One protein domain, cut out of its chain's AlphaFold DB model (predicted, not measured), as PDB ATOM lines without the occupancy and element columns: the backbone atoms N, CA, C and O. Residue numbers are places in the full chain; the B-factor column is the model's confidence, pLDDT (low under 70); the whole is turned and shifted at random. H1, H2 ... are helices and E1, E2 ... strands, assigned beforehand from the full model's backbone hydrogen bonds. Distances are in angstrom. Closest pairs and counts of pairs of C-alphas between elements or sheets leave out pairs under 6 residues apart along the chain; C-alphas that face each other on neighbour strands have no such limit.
ATOM      1  N   GLY A 108      35.846  23.364   4.699       66.44
ATOM      2  CA  GLY A 108      36.619  22.287   5.279       66.44
ATOM      3  C   GLY A 108      36.780  22.484   6.784       66.44
ATOM      4  O   GLY A 108      36.485  23.542   7.346       66.44
ATOM      5  N   LEU A 109      37.339  21.470   7.441       66.25
ATOM      6  CA  LEU A 109      37.689  21.502   8.866       66.25
ATOM      7  C   LEU A 109      38.462  22.764   9.284       66.25
ATOM      8  O   LEU A 109      38.347  23.201  10.424       66.25
ATOM      9  N   GLN A 110      39.200  23.381   8.359       66.38
ATOM     10  CA  GLN A 110      39.929  24.624   8.588       66.38
ATOM     11  C   GLN A 110      39.013  25.791   8.988       66.38
ATOM     12  O   GLN A 110      39.334  26.545   9.905       66.38
ATOM     13  N   HIS A 111      37.845  25.924   8.356       67.94
ATOM     14  CA  HIS A 111      36.897  26.985   8.689       67.94
ATOM     15  C   HIS A 111      36.270  26.764  10.073       67.94
ATOM     16  O   HIS A 111      36.135  27.707  10.852       67.94
ATOM     17  N   GLU A 112      35.950  25.513  10.423       71.00
ATOM     18  CA  GLU A 112      35.458  25.172  11.764       71.00
ATOM     19  C   GLU A 112      36.503  25.477  12.850       71.00
ATOM     20  O   GLU A 112      36.152  26.003  13.911       71.00
ATOM     21  N   ILE A 113      37.787  25.220  12.568       72.12
ATOM     22  CA  ILE A 113      38.906  25.586  13.449       72.12
ATOM     23  C   ILE A 113      38.953  27.102  13.643       72.12
ATOM     24  O   ILE A 113      38.967  27.559  14.787       72.12
ATOM     25  N   TYR A 114      38.935  27.891  12.564       69.12
ATOM     26  CA  TYR A 114      38.992  29.352  12.667       69.12
ATOM     27  C   TYR A 114      37.783  29.941  13.391       69.12
ATOM     28  O   TYR A 114      37.944  30.819  14.239       69.12
ATOM     29  N   MET A 115      36.583  29.422  13.131       71.56
ATOM     30  CA  MET A 115      35.365  29.858  13.808       71.56
ATOM     31  C   MET A 115      35.419  29.566  15.315       71.56
ATOM     32  O   MET A 115      35.118  30.435  16.139       71.56
ATOM     33  N   LEU A 116      35.823  28.352  15.707       71.06
ATOM     34  CA  LEU A 116      35.944  27.991  17.119       71.06
ATOM     35  C   LEU A 116      37.062  28.790  17.807       71.06
ATOM     36  O   LEU A 116      36.854  29.301  18.909       71.06
ATOM     37  N   LYS A 117      38.202  28.977  17.133       74.38
ATOM     38  CA  LYS A 117      39.310  29.832  17.581       74.38
ATOM     39  C   LYS A 117      38.840  31.266  17.837       74.38
ATOM     40  O   LYS A 117      39.047  31.782  18.934       74.38
ATOM     41  N   ALA A 118      38.149  31.888  16.880       68.62
ATOM     42  CA  ALA A 118      37.634  33.252  17.011       68.62
ATOM     43  C   ALA A 118      36.705  33.397  18.225       68.62
ATOM     44  O   ALA A 118      36.814  34.353  18.993       68.62
ATOM     45  N   LYS A 119      35.835  32.409  18.465       69.06
ATOM     46  CA  LYS A 119      34.951  32.409  19.639       69.06
ATOM     47  C   LYS A 119      35.718  32.318  20.956       69.06
ATOM     48  O   LYS A 119      35.377  33.041  21.893       69.06
ATOM     49  N   ILE A 120      36.746  31.474  21.031       73.44
ATOM     50  CA  ILE A 120      37.598  31.371  22.223       73.44
ATOM     51  C   ILE A 120      38.344  32.692  22.461       73.44
ATOM     52  O   ILE A 120      38.352  33.188  23.586       73.44
ATOM     53  N   LEU A 121      38.882  33.323  21.414       71.38
ATOM     54  CA  LEU A 121      39.550  34.627  21.517       71.38
ATOM     55  C   LEU A 121      38.604  35.736  21.998       71.38
ATOM     56  O   LEU A 121      38.955  36.532  22.872       71.38
ATOM     57  N   VAL A 122      37.372  35.788  21.484       73.81
ATOM     58  CA  VAL A 122      36.362  36.751  21.949       73.81
ATOM     59  C   VAL A 122      35.973  36.477  23.404       73.81
ATOM     60  O   VAL A 122      35.814  37.415  24.186       73.81
ATOM     61  N   TYR A 123      35.845  35.210  23.797       76.75
ATOM     62  CA  TYR A 123      35.561  34.842  25.182       76.75
ATOM     63  C   TYR A 123      36.669  35.311  26.138       76.75
ATOM     64  O   TYR A 123      36.388  36.022  27.106       76.75
ATOM     65  N   LEU A 124      37.926  34.990  25.819       77.25
ATOM     66  CA  LEU A 124      39.097  35.381  26.605       77.25
ATOM     67  C   LEU A 124      39.294  36.898  26.634       77.25
ATOM     68  O   LEU A 124      39.536  37.456  27.696       77.25
ATOM     69  N   SER A 125      39.114  37.598  25.512       75.56
ATOM     70  CA  SER A 125      39.238  39.063  25.478       75.56
ATOM     71  C   SER A 125      38.155  39.770  26.298       75.56
ATOM     72  O   SER A 125      38.442  40.765  26.963       75.56
ATOM     73  N   ARG A 126      36.915  39.262  26.312       79.06
ATOM     74  CA  ARG A 126      35.846  39.786  27.181       79.06
ATOM     75  C   ARG A 126      36.162  39.572  28.654       79.06
ATOM     76  O   ARG A 126      35.957  40.488  29.452       79.06
ATOM     77  N   TRP A 127      36.654  38.384  29.002       83.94
ATOM     78  CA  TRP A 127      37.140  38.113  30.349       83.94
ATOM     79  C   TRP A 127      38.284  39.064  30.718       83.94
ATOM     80  O   TRP A 127      38.180  39.760  31.725       83.94
ATOM     81  N   ARG A 128      39.292  39.201  29.850       80.81
ATOM     82  CA  ARG A 128      40.449  40.081  30.047       80.81
ATOM     83  C   ARG A 128      40.041  41.528  30.274       80.81
ATOM     84  O   ARG A 128      40.475  42.126  31.242       80.81
ATOM     85  N   ARG A 129      39.142  42.086  29.458       83.25
ATOM     86  CA  ARG A 129      38.638  43.459  29.663       83.25
ATOM     87  C   ARG A 129      37.987  43.638  31.032       83.25
ATOM     88  O   ARG A 129      38.149  44.678  31.664       83.25
ATOM     89  N   ARG A 130      37.226  42.638  31.484       84.00
ATOM     90  CA  ARG A 130      36.593  42.662  32.807       84.00
ATOM     91  C   ARG A 130      37.637  42.574  33.916       84.00
ATOM     92  O   ARG A 130      37.526  43.317  34.885       84.00
ATOM     93  N   TRP A 131      38.613  41.687  33.764       88.69
ATOM     94  CA  TRP A 131      39.716  41.506  34.697       88.69
ATOM     95  C   TRP A 131      40.576  42.774  34.797       88.69
ATOM     96  O   TRP A 131      40.699  43.331  35.882       88.69
ATOM     97  N   ASP A 132      41.032  43.313  33.661       87.88
ATOM     98  CA  ASP A 132      41.845  44.533  33.558       87.88
ATOM     99  C   ASP A 132      41.150  45.731  34.213       87.88
ATOM    100  O   ASP A 132      41.799  46.561  34.843       87.88
ATOM    101  N   ARG A 133      39.819  45.826  34.090       88.94
ATOM    102  CA  ARG A 133      39.035  46.870  34.762       88.94
ATOM    103  C   ARG A 133      39.177  46.787  36.282       88.94
ATOM    104  O   ARG A 133      39.382  47.814  36.913       88.94
ATOM    105  N   PHE A 134      39.055  45.594  36.863       88.94
ATOM    106  CA  PHE A 134      39.194  45.413  38.310       88.94
ATOM    107  C   PHE A 134      40.639  45.574  38.774       88.94
ATOM    108  O   PHE A 134      40.867  46.194  39.805       88.94
ATOM    109  N   TYR A 135      41.595  45.069  37.996       88.62
ATOM    110  CA  TYR A 135      43.021  45.212  38.266       88.62
ATOM    111  C   TYR A 135      43.432  46.690  38.316       88.62
ATOM    112  O   TYR A 135      43.968  47.160  39.316       88.62
ATOM    113  N   LYS A 136      43.088  47.462  37.275       89.06
ATOM    114  CA  LYS A 136      43.379  48.902  37.213       89.06
ATOM    115  C   LYS A 136      42.657  49.687  38.302       89.06
ATOM    116  O   LYS A 136      43.270  50.553  38.910       89.06
ATOM    117  N   ALA A 137      41.388  49.368  38.563       86.69
ATOM    118  CA  ALA A 137      40.636  50.015  39.634       86.69
ATOM    119  C   ALA A 137      41.254  49.746  41.012       86.69
ATOM    120  O   ALA A 137      41.238  50.627  41.858       86.69
ATOM    121  N   LYS A 138      41.819  48.552  41.238       86.69
ATOM    122  CA  LYS A 138      42.477  48.231  42.509       86.69
ATOM    123  C   LYS A 138      43.830  48.923  42.666       86.69
ATOM    124  O   LYS A 138      44.159  49.336  43.769       86.69
ATOM    125  N   LEU A 139      44.595  49.067  41.584       86.19
ATOM    126  CA  LEU A 139      45.859  49.813  41.603       86.19
ATOM    127  C   LEU A 139      45.668  51.312  41.843       86.19
ATOM    128  O   LEU A 139      46.510  51.935  42.472       86.19
ATOM    129  N   ALA A 140      44.580  51.879  41.325       85.88
ATOM    130  CA  ALA A 140      44.244  53.291  41.475       85.88
ATOM    131  C   ALA A 140      43.171  53.522  42.553       85.88
ATOM    132  O   ALA A 140      42.421  54.487  42.467       85.88
ATOM    133  N   GLU A 141      43.046  52.614  43.526       85.56
ATOM    134  CA  GLU A 141      42.003  52.690  44.547       85.56
ATOM    135  C   GLU A 141      42.232  53.900  45.459       85.56
ATOM    136  O   GLU A 141      43.224  53.970  46.194       85.56
ATOM    137  N   THR A 190      50.347  46.950  45.662       86.50
ATOM    138  CA  THR A 190      51.242  46.107  44.869       86.50
ATOM    139  C   THR A 190      50.490  45.457  43.696       86.50
ATOM    140  O   THR A 190      49.292  45.173  43.808       86.50
ATOM    141  N   PRO A 191      51.172  45.154  42.574       85.75
ATOM    142  CA  PRO A 191      50.584  44.394  41.468       85.75
ATOM    143  C   PRO A 191      49.939  43.073  41.913       85.75
ATOM    144  O   PRO A 191      48.857  42.734  41.446       85.75
ATOM    145  N   VAL A 192      50.547  42.375  42.877       87.06
ATOM    146  CA  VAL A 192      50.055  41.087  43.397       87.06
ATOM    147  C   VAL A 192      48.679  41.234  44.060       87.06
ATOM    148  O   VAL A 192      47.759  40.481  43.751       87.06
ATOM    149  N   GLU A 193      48.489  42.244  44.913       84.81
ATOM    150  CA  GLU A 193      47.190  42.498  45.555       84.81
ATOM    151  C   GLU A 193      46.097  42.851  44.533       84.81
ATOM    152  O   GLU A 193      44.929  42.473  44.688       84.81
ATOM    153  N   ALA A 194      46.463  43.583  43.479       86.19
ATOM    154  CA  ALA A 194      45.544  43.930  42.404       86.19
ATOM    155  C   ALA A 194      45.146  42.704  41.566       86.19
ATOM    156  O   ALA A 194      43.976  42.583  41.184       86.19
ATOM    157  N   GLU A 195      46.076  41.775  41.320       86.50
ATOM    158  CA  GLU A 195      45.802  40.500  40.647       86.50
ATOM    159  C   GLU A 195      44.831  39.634  41.454       86.50
ATOM    160  O   GLU A 195      43.801  39.210  40.922       86.50
ATOM    161  N   GLU A 196      45.097  39.431  42.747       87.06
ATOM    162  CA  GLU A 196      44.232  38.642  43.632       87.06
ATOM    163  C   GLU A 196      42.816  39.225  43.717       87.06
ATOM    164  O   GLU A 196      41.812  38.500  43.680       87.06
ATOM    165  N   TYR A 197      42.714  40.555  43.794       87.56
ATOM    166  CA  TYR A 197      41.433  41.244  43.784       87.56
ATOM    167  C   TYR A 197      40.676  41.013  42.471       87.56
ATOM    168  O   TYR A 197      39.497  40.646  42.495       87.56
ATOM    169  N   ALA A 198      41.338  41.196  41.327       86.31
ATOM    170  CA  ALA A 198      40.729  41.007  40.015       86.31
ATOM    171  C   ALA A 198      40.302  39.545  39.779       86.31
ATOM    172  O   ALA A 198      39.190  39.290  39.299       86.31
ATOM    173  N   ASP A 199      41.118  38.574  40.196       85.06
ATOM    174  CA  ASP A 199      40.788  37.147  40.130       85.06
ATOM    175  C   ASP A 199      39.587  36.808  41.022       85.06
ATOM    176  O   ASP A 199      38.694  36.060  40.610       85.06
ATOM    177  N   ARG A 200      39.490  37.409  42.214       86.62
ATOM    178  CA  ARG A 200      38.334  37.245  43.108       86.62
ATOM    179  C   ARG A 200      37.047  37.819  42.517       86.62
ATOM    180  O   ARG A 200      36.007  37.169  42.610       86.62
ATOM    181  N   GLN A 201      37.106  39.000  41.902       86.81
ATOM    182  CA  GLN A 201      35.935  39.655  41.299       86.81
ATOM    183  C   GLN A 201      35.466  38.988  40.000       86.81
ATOM    184  O   GLN A 201      34.317  39.150  39.590       86.81
ATOM    185  N   THR A 202      36.335  38.226  39.339       84.81
ATOM    186  CA  THR A 202      36.009  37.523  38.088       84.81
ATOM    187  C   THR A 202      35.566  36.070  38.286       84.81
ATOM    188  O   THR A 202      35.292  35.382  37.298       84.81
ATOM    189  N   LYS A 203      35.410  35.613  39.538       85.69
ATOM    190  CA  LYS A 203      34.837  34.299  39.872       85.69
ATOM    191  C   LYS A 203      33.429  34.143  39.295       85.69
ATOM    192  O   LYS A 203      32.572  35.013  39.452       85.69
ATOM    193  N   VAL A 204      33.170  32.998  38.669       80.69
ATOM    194  CA  VAL A 204      31.840  32.622  38.180       80.69
ATOM    195  C   VAL A 204      31.283  31.522  39.064       80.69
ATOM    196  O   VAL A 204      31.866  30.448  39.177       80.69
ATOM    197  N   TYR A 205      30.139  31.796  39.687       81.50
ATOM    198  CA  TYR A 205      29.459  30.856  40.569       81.50
ATOM    199  C   TYR A 205      28.482  29.983  39.785       81.50
ATOM    200  O   TYR A 205      27.730  30.472  38.941       81.50
ATOM    201  N   PHE A 206      28.448  28.693  40.104       77.69
ATOM    202  CA  PHE A 206      27.483  27.740  39.566       77.69
ATOM    203  C   PHE A 206      26.957  26.822  40.674       77.69
ATOM    204  O   PHE A 206      27.565  26.659  41.730       77.69
ATOM    205  N   THR A 207      25.780  26.245  40.443       77.62
ATOM    206  CA  THR A 207      25.146  25.299  41.374       77.62
ATOM    207  C   THR A 207      25.493  23.881  40.943       77.62
ATOM    208  O   THR A 207      25.254  23.538  39.784       77.62
ATOM    209  N   ASP A 208      26.058  23.064  41.835       75.94
ATOM    210  CA  ASP A 208      26.510  21.708  41.472       75.94
ATOM    211  C   ASP A 208      25.425  20.619  41.579       75.94
ATOM    212  O   ASP A 208      25.618  19.502  41.106       75.94
ATOM    213  N   GLY A 209      24.247  20.973  42.101       62.09
ATOM    214  CA  GLY A 209      23.103  20.074  42.244       62.09
ATOM    215  C   GLY A 209      22.855  19.584  43.672       62.09
ATOM    216  O   GLY A 209      21.732  19.166  43.943       62.09
ATOM    217  N   GLU A 210      23.817  19.716  44.590       61.53
ATOM    218  CA  GLU A 210      23.680  19.332  46.004       61.53
ATOM    219  C   GLU A 210      23.812  20.548  46.933       61.53
ATOM    220  O   GLU A 210      24.728  20.632  47.737       61.53
ATOM    221  N   ASN A 211      22.916  21.537  46.818       58.84
ATOM    222  CA  ASN A 211      22.874  22.751  47.665       58.84
ATOM    223  C   ASN A 211      24.199  23.552  47.801       58.84
ATOM    224  O   ASN A 211      24.232  24.561  48.505       58.84
ATOM    225  N   GLY A 212      25.263  23.169  47.091       62.50
ATOM    226  CA  GLY A 212      26.560  23.819  47.068       62.50
ATOM    227  C   GLY A 212      26.658  24.823  45.926       62.50
ATOM    228  O   GLY A 212      26.409  24.508  44.756       62.50
ATOM    229  N   ARG A 213      27.045  26.059  46.259       73.69
ATOM    230  CA  ARG A 213      27.574  27.009  45.275       73.69
ATOM    231  C   ARG A 213      29.069  26.761  45.146       73.69
ATOM    232  O   ARG A 213      29.823  27.048  46.068       73.69
ATOM    233  N   SER A 214      29.474  26.258  43.990       78.56
ATOM    234  CA  SER A 214      30.880  26.192  43.599       78.56
ATOM    235  C   SER A 214      31.222  27.396  42.721       78.56
ATOM    236  O   SER A 214      30.328  28.035  42.157       78.56
ATOM    237  N   TYR A 215      32.505  27.722  42.595       80.81
ATOM    238  CA  TYR A 215      32.977  28.742  41.662       80.81
ATOM    239  C   TYR A 215      34.126  28.211  40.809       80.81
ATOM    240  O   TYR A 215      34.781  27.241  41.179       80.81
ATOM    241  N   TYR A 216      34.355  28.854  39.671       75.81
ATOM    242  CA  TYR A 216      35.570  28.698  38.876       75.81
ATOM    243  C   TYR A 216      36.072  30.071  38.433       75.81
ATOM    244  O   TYR A 216      35.295  31.031  38.328       75.81
ATOM    245  N   HIS A 217      37.366  30.169  38.154       72.81
ATOM    246  CA  HIS A 217      37.941  31.355  37.534       72.81
ATOM    247  C   HIS A 217      37.675  31.323  36.020       72.81
ATOM    248  O   HIS A 217      38.212  30.485  35.295       72.81
ATOM    249  N   ALA A 218      36.802  32.208  35.521       66.75
ATOM    250  CA  ALA A 218      36.541  32.309  34.083       66.75
ATOM    251  C   ALA A 218      37.830  32.639  33.319       66.75
ATOM    252  O   ALA A 218      38.705  33.309  33.851       66.75
ATOM    253  N   GLY A 219      37.967  32.150  32.085       64.56
ATOM    254  CA  GLY A 219      39.184  32.376  31.291       64.56
ATOM    255  C   GLY A 219      40.415  31.576  31.745       64.56
ATOM    256  O   GLY A 219      41.450  31.657  31.089       64.56
ATOM    257  N   SER A 220      40.297  30.780  32.813       67.88
ATOM    258  CA  SER A 220      41.315  29.826  33.268       67.88
ATOM    259  C   SER A 220      40.964  28.386  32.863       67.88
ATOM    260  O   SER A 220      39.846  28.107  32.422       67.88
ATOM    261  N   LEU A 221      41.899  27.451  33.060       62.53
ATOM    262  CA  LEU A 221      41.680  26.013  32.841       62.53
ATOM    263  C   LEU A 221      40.600  25.401  33.758       62.53
ATOM    264  O   LEU A 221      40.100  24.316  33.473       62.53
ATOM    265  N   GLU A 222      40.195  26.087  34.829       67.25
ATOM    266  CA  GLU A 222      39.097  25.643  35.699       67.25
ATOM    267  C   GLU A 222      37.716  25.805  35.046       67.25
ATOM    268  O   GLU A 222      36.735  25.167  35.450       67.25
ATOM    269  N   ASP A 223      37.617  26.663  34.028       74.88
ATOM    270  CA  ASP A 223      36.395  26.867  33.269       74.88
ATOM    271  C   ASP A 223      36.126  25.656  32.371       74.88
ATOM    272  O   ASP A 223      36.632  25.534  31.256       74.88
ATOM    273  N   ARG A 224      35.245  24.768  32.844       71.75
ATOM    274  CA  ARG A 224      34.822  23.554  32.125       71.75
ATOM    275  C   ARG A 224      34.281  23.830  30.720       71.75
ATOM    276  O   ARG A 224      34.280  22.931  29.881       71.75
ATOM    277  N   THR A 225      33.751  25.025  30.463       71.44
ATOM    278  CA  THR A 225      33.246  25.396  29.135       71.44
ATOM    279  C   THR A 225      34.404  25.718  28.203       71.44
ATOM    280  O   THR A 225      34.429  25.224  27.074       71.44
ATOM    281  N   LEU A 226      35.373  26.492  28.693       74.62
ATOM    282  CA  LEU A 226      36.602  26.804  27.971       74.62
ATOM    283  C   LEU A 226      37.436  25.541  27.729       74.62
ATOM    284  O   LEU A 226      37.831  25.300  26.596       74.62
ATOM    285  N   ASP A 227      37.614  24.688  28.738       73.56
ATOM    286  CA  ASP A 227      38.325  23.409  28.613       73.56
ATOM    287  C   ASP A 227      37.701  22.511  27.530       73.56
ATOM    288  O   ASP A 227      38.384  22.012  26.636       73.56
ATOM    289  N   ARG A 228      36.371  22.359  27.518       72.94
ATOM    290  CA  ARG A 228      35.684  21.603  26.456       72.94
ATOM    291  C   ARG A 228      35.872  22.230  25.080       72.94
ATOM    292  O   ARG A 228      36.011  21.492  24.103       72.94
ATOM    293  N   ALA A 229      35.837  23.557  24.985       72.44
ATOM    294  CA  ALA A 229      36.061  24.267  23.731       72.44
ATOM    295  C   ALA A 229      37.495  24.050  23.223       72.44
ATOM    296  O   ALA A 229      37.671  23.705  22.057       72.44
ATOM    297  N   LEU A 230      38.493  24.140  24.104       76.12
ATOM    298  CA  LEU A 230      39.895  23.850  23.807       76.12
ATOM    299  C   LEU A 230      40.075  22.393  23.357       76.12
ATOM    300  O   LEU A 230      40.604  22.153  22.277       76.12
ATOM    301  N   ASN A 231      39.529  21.421  24.094       75.44
ATOM    302  CA  ASN A 231      39.541  19.996  23.725       75.44
ATOM    303  C   ASN A 231      38.862  19.710  22.382       75.44
ATOM    304  O   ASN A 231      39.237  18.784  21.662       75.44
ATOM    305  N   THR A 232      37.849  20.497  22.029       76.06
ATOM    306  CA  THR A 232      37.181  20.387  20.731       76.06
ATOM    307  C   THR A 232      38.059  20.968  19.628       76.06
ATOM    308  O   THR A 232      38.206  20.331  18.588       76.06
ATOM    309  N   LEU A 233      38.698  22.114  19.876       75.06
ATOM    310  CA  LEU A 233      39.644  22.743  18.959       75.06
ATOM    311  C   LEU A 233      40.826  21.819  18.651       75.06
ATOM    312  O   LEU A 233      41.093  21.574  17.479       75.06
ATOM    313  N   GLY A 234      41.451  21.220  19.671       70.69
ATOM    314  CA  GLY A 234      42.542  20.256  19.489       70.69
ATOM    315  C   GLY A 234      42.145  19.087  18.581       70.69
ATOM    316  O   GLY A 234      42.825  18.796  17.600       70.69
ATOM    317  N   ARG A 235      40.970  18.484  18.811       75.12
ATOM    318  CA  ARG A 235      40.455  17.394  17.958       75.12
ATOM    319  C   ARG A 235      40.182  17.822  16.518       75.12
ATOM    320  O   ARG A 235      40.311  16.993  15.617       75.12
ATOM    321  N   LEU A 236      39.728  19.055  16.293       73.69
ATOM    322  CA  LEU A 236      39.507  19.569  14.940       73.69
ATOM    323  C   LEU A 236      40.843  19.754  14.218       73.69
ATOM    324  O   LEU A 236      40.958  19.335  13.069       73.69
ATOM    325  N   ILE A 237      41.858  20.284  14.903       70.50
ATOM    326  CA  ILE A 237      43.196  20.468  14.328       70.50
ATOM    327  C   ILE A 237      43.851  19.120  14.006       70.50
ATOM    328  O   ILE A 237      44.329  18.934  12.891       70.50
ATOM    329  N   GLU A 238      43.788  18.139  14.911       71.25
ATOM    330  CA  GLU A 238      44.296  16.782  14.647       71.25
ATOM    331  C   GLU A 238      43.627  16.137  13.425       71.25
ATOM    332  O   GLU A 238      44.278  15.483  12.611       71.25
ATOM    333  N   LYS A 239      42.305  16.301  13.287       72.62
ATOM    334  CA  LYS A 239      41.564  15.778  12.132       72.62
ATOM    335  C   LYS A 239      41.923  16.504  10.845       72.62
ATOM    336  O   LYS A 239      42.009  15.852   9.812       72.62
ATOM    337  N   HIS A 240      42.127  17.817  10.912       69.62
ATOM    338  CA  HIS A 240      42.578  18.611   9.777       69.62
ATOM    339  C   HIS A 240      43.955  18.145   9.301       69.62
ATOM    340  O   HIS A 240      44.081  17.775   8.142       69.62
ATOM    341  N   ALA A 241      44.933  18.039  10.206       69.50
ATOM    342  CA  ALA A 241      46.286  17.563   9.902       69.50
ATOM    343  C   ALA A 241      46.286  16.177   9.229       69.50
ATOM    344  O   ALA A 241      46.928  15.963   8.203       69.50
ATOM    345  N   ARG A 242      45.471  15.240   9.742       69.62
ATOM    346  CA  ARG A 242      45.311  13.902   9.138       69.62
ATOM    347  C   ARG A 242      44.709  13.927   7.732       69.62
ATOM    348  O   ARG A 242      45.004  13.031   6.950       69.62
ATOM    349  N   LEU A 243      43.839  14.890   7.435       67.38
ATOM    350  CA  LEU A 243      43.181  15.011   6.131       67.38
ATOM    351  C   LEU A 243      44.033  15.760   5.107       67.38
ATOM    352  O   LEU A 243      43.917  15.470   3.922       67.38
ATOM    353  N   THR A 244      44.887  16.687   5.545       66.44
ATOM    354  CA  THR A 244      45.747  17.481   4.656       66.44
ATOM    355  C   THR A 244      47.143  16.889   4.452       66.44
ATOM    356  O   THR A 244      47.911  17.458   3.689       66.44
ATOM    357  N   GLN A 245      47.472  15.760   5.103       60.81
ATOM    358  CA  GLN A 245      48.826  15.165   5.134       60.81
ATOM    359  C   GLN A 245      49.917  16.143   5.602       60.81
ATOM    360  O   GLN A 245      51.099  15.951   5.331       60.81
ATOM    361  N   ASP A 246      49.508  17.180   6.322       59.19
ATOM    362  CA  ASP A 246      50.378  18.232   6.823       59.19
ATOM    363  C   ASP A 246      50.651  17.969   8.307       59.19
ATOM    364  O   ASP A 246      49.784  17.430   9.005       59.19
ATOM    365  N   SER A 247      51.834  18.325   8.817       56.31
ATOM    366  CA  SER A 247      52.226  17.979  10.197       56.31
ATOM    367  C   SER A 247      51.308  18.607  11.254       56.31
ATOM    368  O   SER A 247      51.278  18.155  12.394       56.31
ATOM    369  N   GLY A 248      50.526  19.633  10.889       56.16
ATOM    370  CA  GLY A 248      49.589  20.323  11.780       56.16
ATOM    371  C   GLY A 248      50.264  21.191  12.847       56.16
ATOM    372  O   GLY A 248      49.581  21.991  13.494       56.16
ATOM    373  N   ASP A 249      51.586  21.076  12.996       60.09
ATOM    374  CA  ASP A 249      52.394  21.736  14.021       60.09
ATOM    375  C   ASP A 249      52.407  23.262  13.867       60.09
ATOM    376  O   ASP A 249      52.337  23.982  14.867       60.09
ATOM    377  N   ASP A 250      52.392  23.782  12.637       67.00
ATOM    378  CA  ASP A 250      52.376  25.229  12.379       67.00
ATOM    379  C   ASP A 250      51.039  25.877  12.783       67.00
ATOM    380  O   ASP A 250      50.989  26.952  13.405       67.00
ATOM    381  N   LEU A 251      49.924  25.193  12.510       66.25
ATOM    382  CA  LEU A 251      48.587  25.653  12.886       66.25
ATOM    383  C   LEU A 251      48.387  25.569  14.411       66.25
ATOM    384  O   LEU A 251      47.860  26.495  15.023       66.25
ATOM    385  N   LEU A 252      48.850  24.487  15.042       66.81
ATOM    386  CA  LEU A 252      48.834  24.322  16.500       66.81
ATOM    387  C   LEU A 252      49.672  25.390  17.210       66.81
ATOM    388  O   LEU A 252      49.204  26.010  18.169       66.81
ATOM    389  N   THR A 253      50.888  25.642  16.727       71.19
ATOM    390  CA  THR A 253      51.815  26.606  17.335       71.19
ATOM    391  C   THR A 253      51.284  28.035  17.238       71.19
ATOM    392  O   THR A 253      51.328  28.776  18.224       71.19
ATOM    393  N   SER A 254      50.739  28.428  16.081       73.19
ATOM    394  CA  SER A 254      50.131  29.756  15.905       73.19
ATOM    395  C   SER A 254      48.908  29.953  16.809       73.19
ATOM    396  O   SER A 254      48.805  30.966  17.504       73.19
ATOM    397  N   ILE A 255      48.025  28.954  16.890       69.38
ATOM    398  CA  ILE A 255      46.838  28.992  17.754       69.38
ATOM    399  C   ILE A 255      47.229  29.087  19.232       69.38
ATOM    400  O   ILE A 255      46.669  29.910  19.957       69.38
ATOM    401  N   ASN A 256      48.206  28.302  19.689       72.75
ATOM    402  CA  ASN A 256      48.657  28.341  21.081       72.75
ATOM    403  C   ASN A 256      49.230  29.710  21.473       72.75
ATOM    404  O   ASN A 256      48.896  30.215  22.546       72.75
ATOM    405  N   LYS A 257      50.029  30.344  20.603       76.69
ATOM    406  CA  LYS A 257      50.561  31.698  20.850       76.69
ATOM    407  C   LYS A 257      49.444  32.724  21.023       76.69
ATOM    408  O   LYS A 257      49.478  33.527  21.952       76.69
ATOM    409  N   GLU A 258      48.428  32.679  20.167       71.69
ATOM    410  CA  GLU A 258      47.297  33.607  20.244       71.69
ATOM    411  C   GLU A 258      46.435  33.380  21.495       71.69
ATOM    412  O   GLU A 258      46.012  34.341  22.139       71.69
ATOM    413  N   LEU A 259      46.216  32.122  21.889       73.38
ATOM    414  CA  LEU A 259      45.483  31.783  23.112       73.38
ATOM    415  C   LEU A 259      46.246  32.196  24.378       73.38
ATOM    416  O   LEU A 259      45.640  32.724  25.315       73.38
ATOM    417  N   GLN A 260      47.567  32.018  24.407       74.06
ATOM    418  CA  GLN A 260      48.415  32.507  25.497       74.06
ATOM    419  C   GLN A 260      48.383  34.034  25.587       74.06
ATOM    420  O   GLN A 260      48.157  34.579  26.667       74.06
ATOM    421  N   ALA A 261      48.510  34.736  24.458       74.88
ATOM    422  CA  ALA A 261      48.418  36.194  24.420       74.88
ATOM    423  C   ALA A 261      47.047  36.708  24.904       74.88
ATOM    424  O   ALA A 261      46.964  37.708  25.625       74.88
ATOM    425  N   ALA A 262      45.963  36.010  24.553       67.56
ATOM    426  CA  ALA A 262      44.611  36.357  24.984       67.56
ATOM    427  C   ALA A 262      44.355  36.084  26.479       67.56
ATOM    428  O   ALA A 262      43.538  36.777  27.085       67.56
ATOM    429  N   SER A 263      45.056  35.114  27.075       66.44
ATOM    430  CA  SER A 263      44.860  34.647  28.457       66.44
ATOM    431  C   SER A 263      45.923  35.113  29.461       66.44
ATOM    432  O   SER A 263      45.949  34.603  30.577       66.44
ATOM    433  N   GLN A 264      46.815  36.043  29.089       67.00
ATOM    434  CA  GLN A 264      47.991  36.418  29.901       67.00
ATOM    435  C   GLN A 264      48.868  35.206  30.287       67.00
ATOM    436  O   GLN A 264      49.429  35.145  31.374       67.00
ATOM    437  N   GLY A 265      48.947  34.194  29.421       62.59
ATOM    438  CA  GLY A 265      49.702  32.969  29.695       62.59
ATOM    439  C   GLY A 265      49.049  32.014  30.703       62.59
ATOM    440  O   GLY A 265      49.576  30.923  30.900       62.59
ATOM    441  N   LYS A 266      47.885  32.353  31.285       60.66
ATOM    442  CA  LYS A 266      47.140  31.468  32.206       60.66
ATOM    443  C   LYS A 266      46.570  30.225  31.507       60.66
ATOM    444  O   LYS A 266      46.243  29.240  32.165       60.66
ATOM    445  N   VAL A 267      46.448  30.250  30.178       55.78
ATOM    446  CA  VAL A 267      46.090  29.078  29.371       55.78
ATOM    447  C   VAL A 267      47.361  28.483  28.767       55.78
ATOM    448  O   VAL A 267      47.853  28.943  27.738       55.78
ATOM    449  N   SER A 268      47.878  27.422  29.386       54.72
ATOM    450  CA  SER A 268      48.866  26.530  28.774       54.72
ATOM    451  C   SER A 268      48.160  25.261  28.315       54.72
ATOM    452  O   SER A 268      47.745  24.454  29.148       54.72
TER     453      SER A 268
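AT A GLANCE: This is residues 108 to 141 and 190 to 268 of the 284 residues of an uncharacterized protein of Paenibacillus sp. N4 (UniProt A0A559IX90). H1, H3 and H4 form an up-and-down bundle, each running against the one before; H2 packs on H1 near Phe 134, and the E1-E2 hairpin reaches away. Mostly helix, the 113 printed residues include four named helices and two antiparallel strands. It is loose, radius of gyration of the C-alphas 16.8 A, spanning 54 by 38 by 18 A.

IN THESE COORDINATES: Find C-alpha 109 at (37.689, 21.502, 8.866); from there H1 runs 44.0 A to residue 139. Then find H2, 191 to 201; E1, 203 to 207; E2, 213 to 217; H3, 224 to 244; and H4, 249 to 262, ending at (44.611, 36.357, 24.984).

HOW THE PARTS SIT: Hub H1 touches H3, H4 and H2, each with a part alone; closest C-alphas: 109 and 240, 124 and 262, both 5.8 A, and 134 and 198, 5.0 A. The hairpin's N 204 and O 216, 2.9 A, and every helix O i to N i+4 pair are within hydrogen-bond range.

THE WHOLE: Residues 142 to 189 are cut out, 11.3 A across; 37 residues are under pLDDT 70.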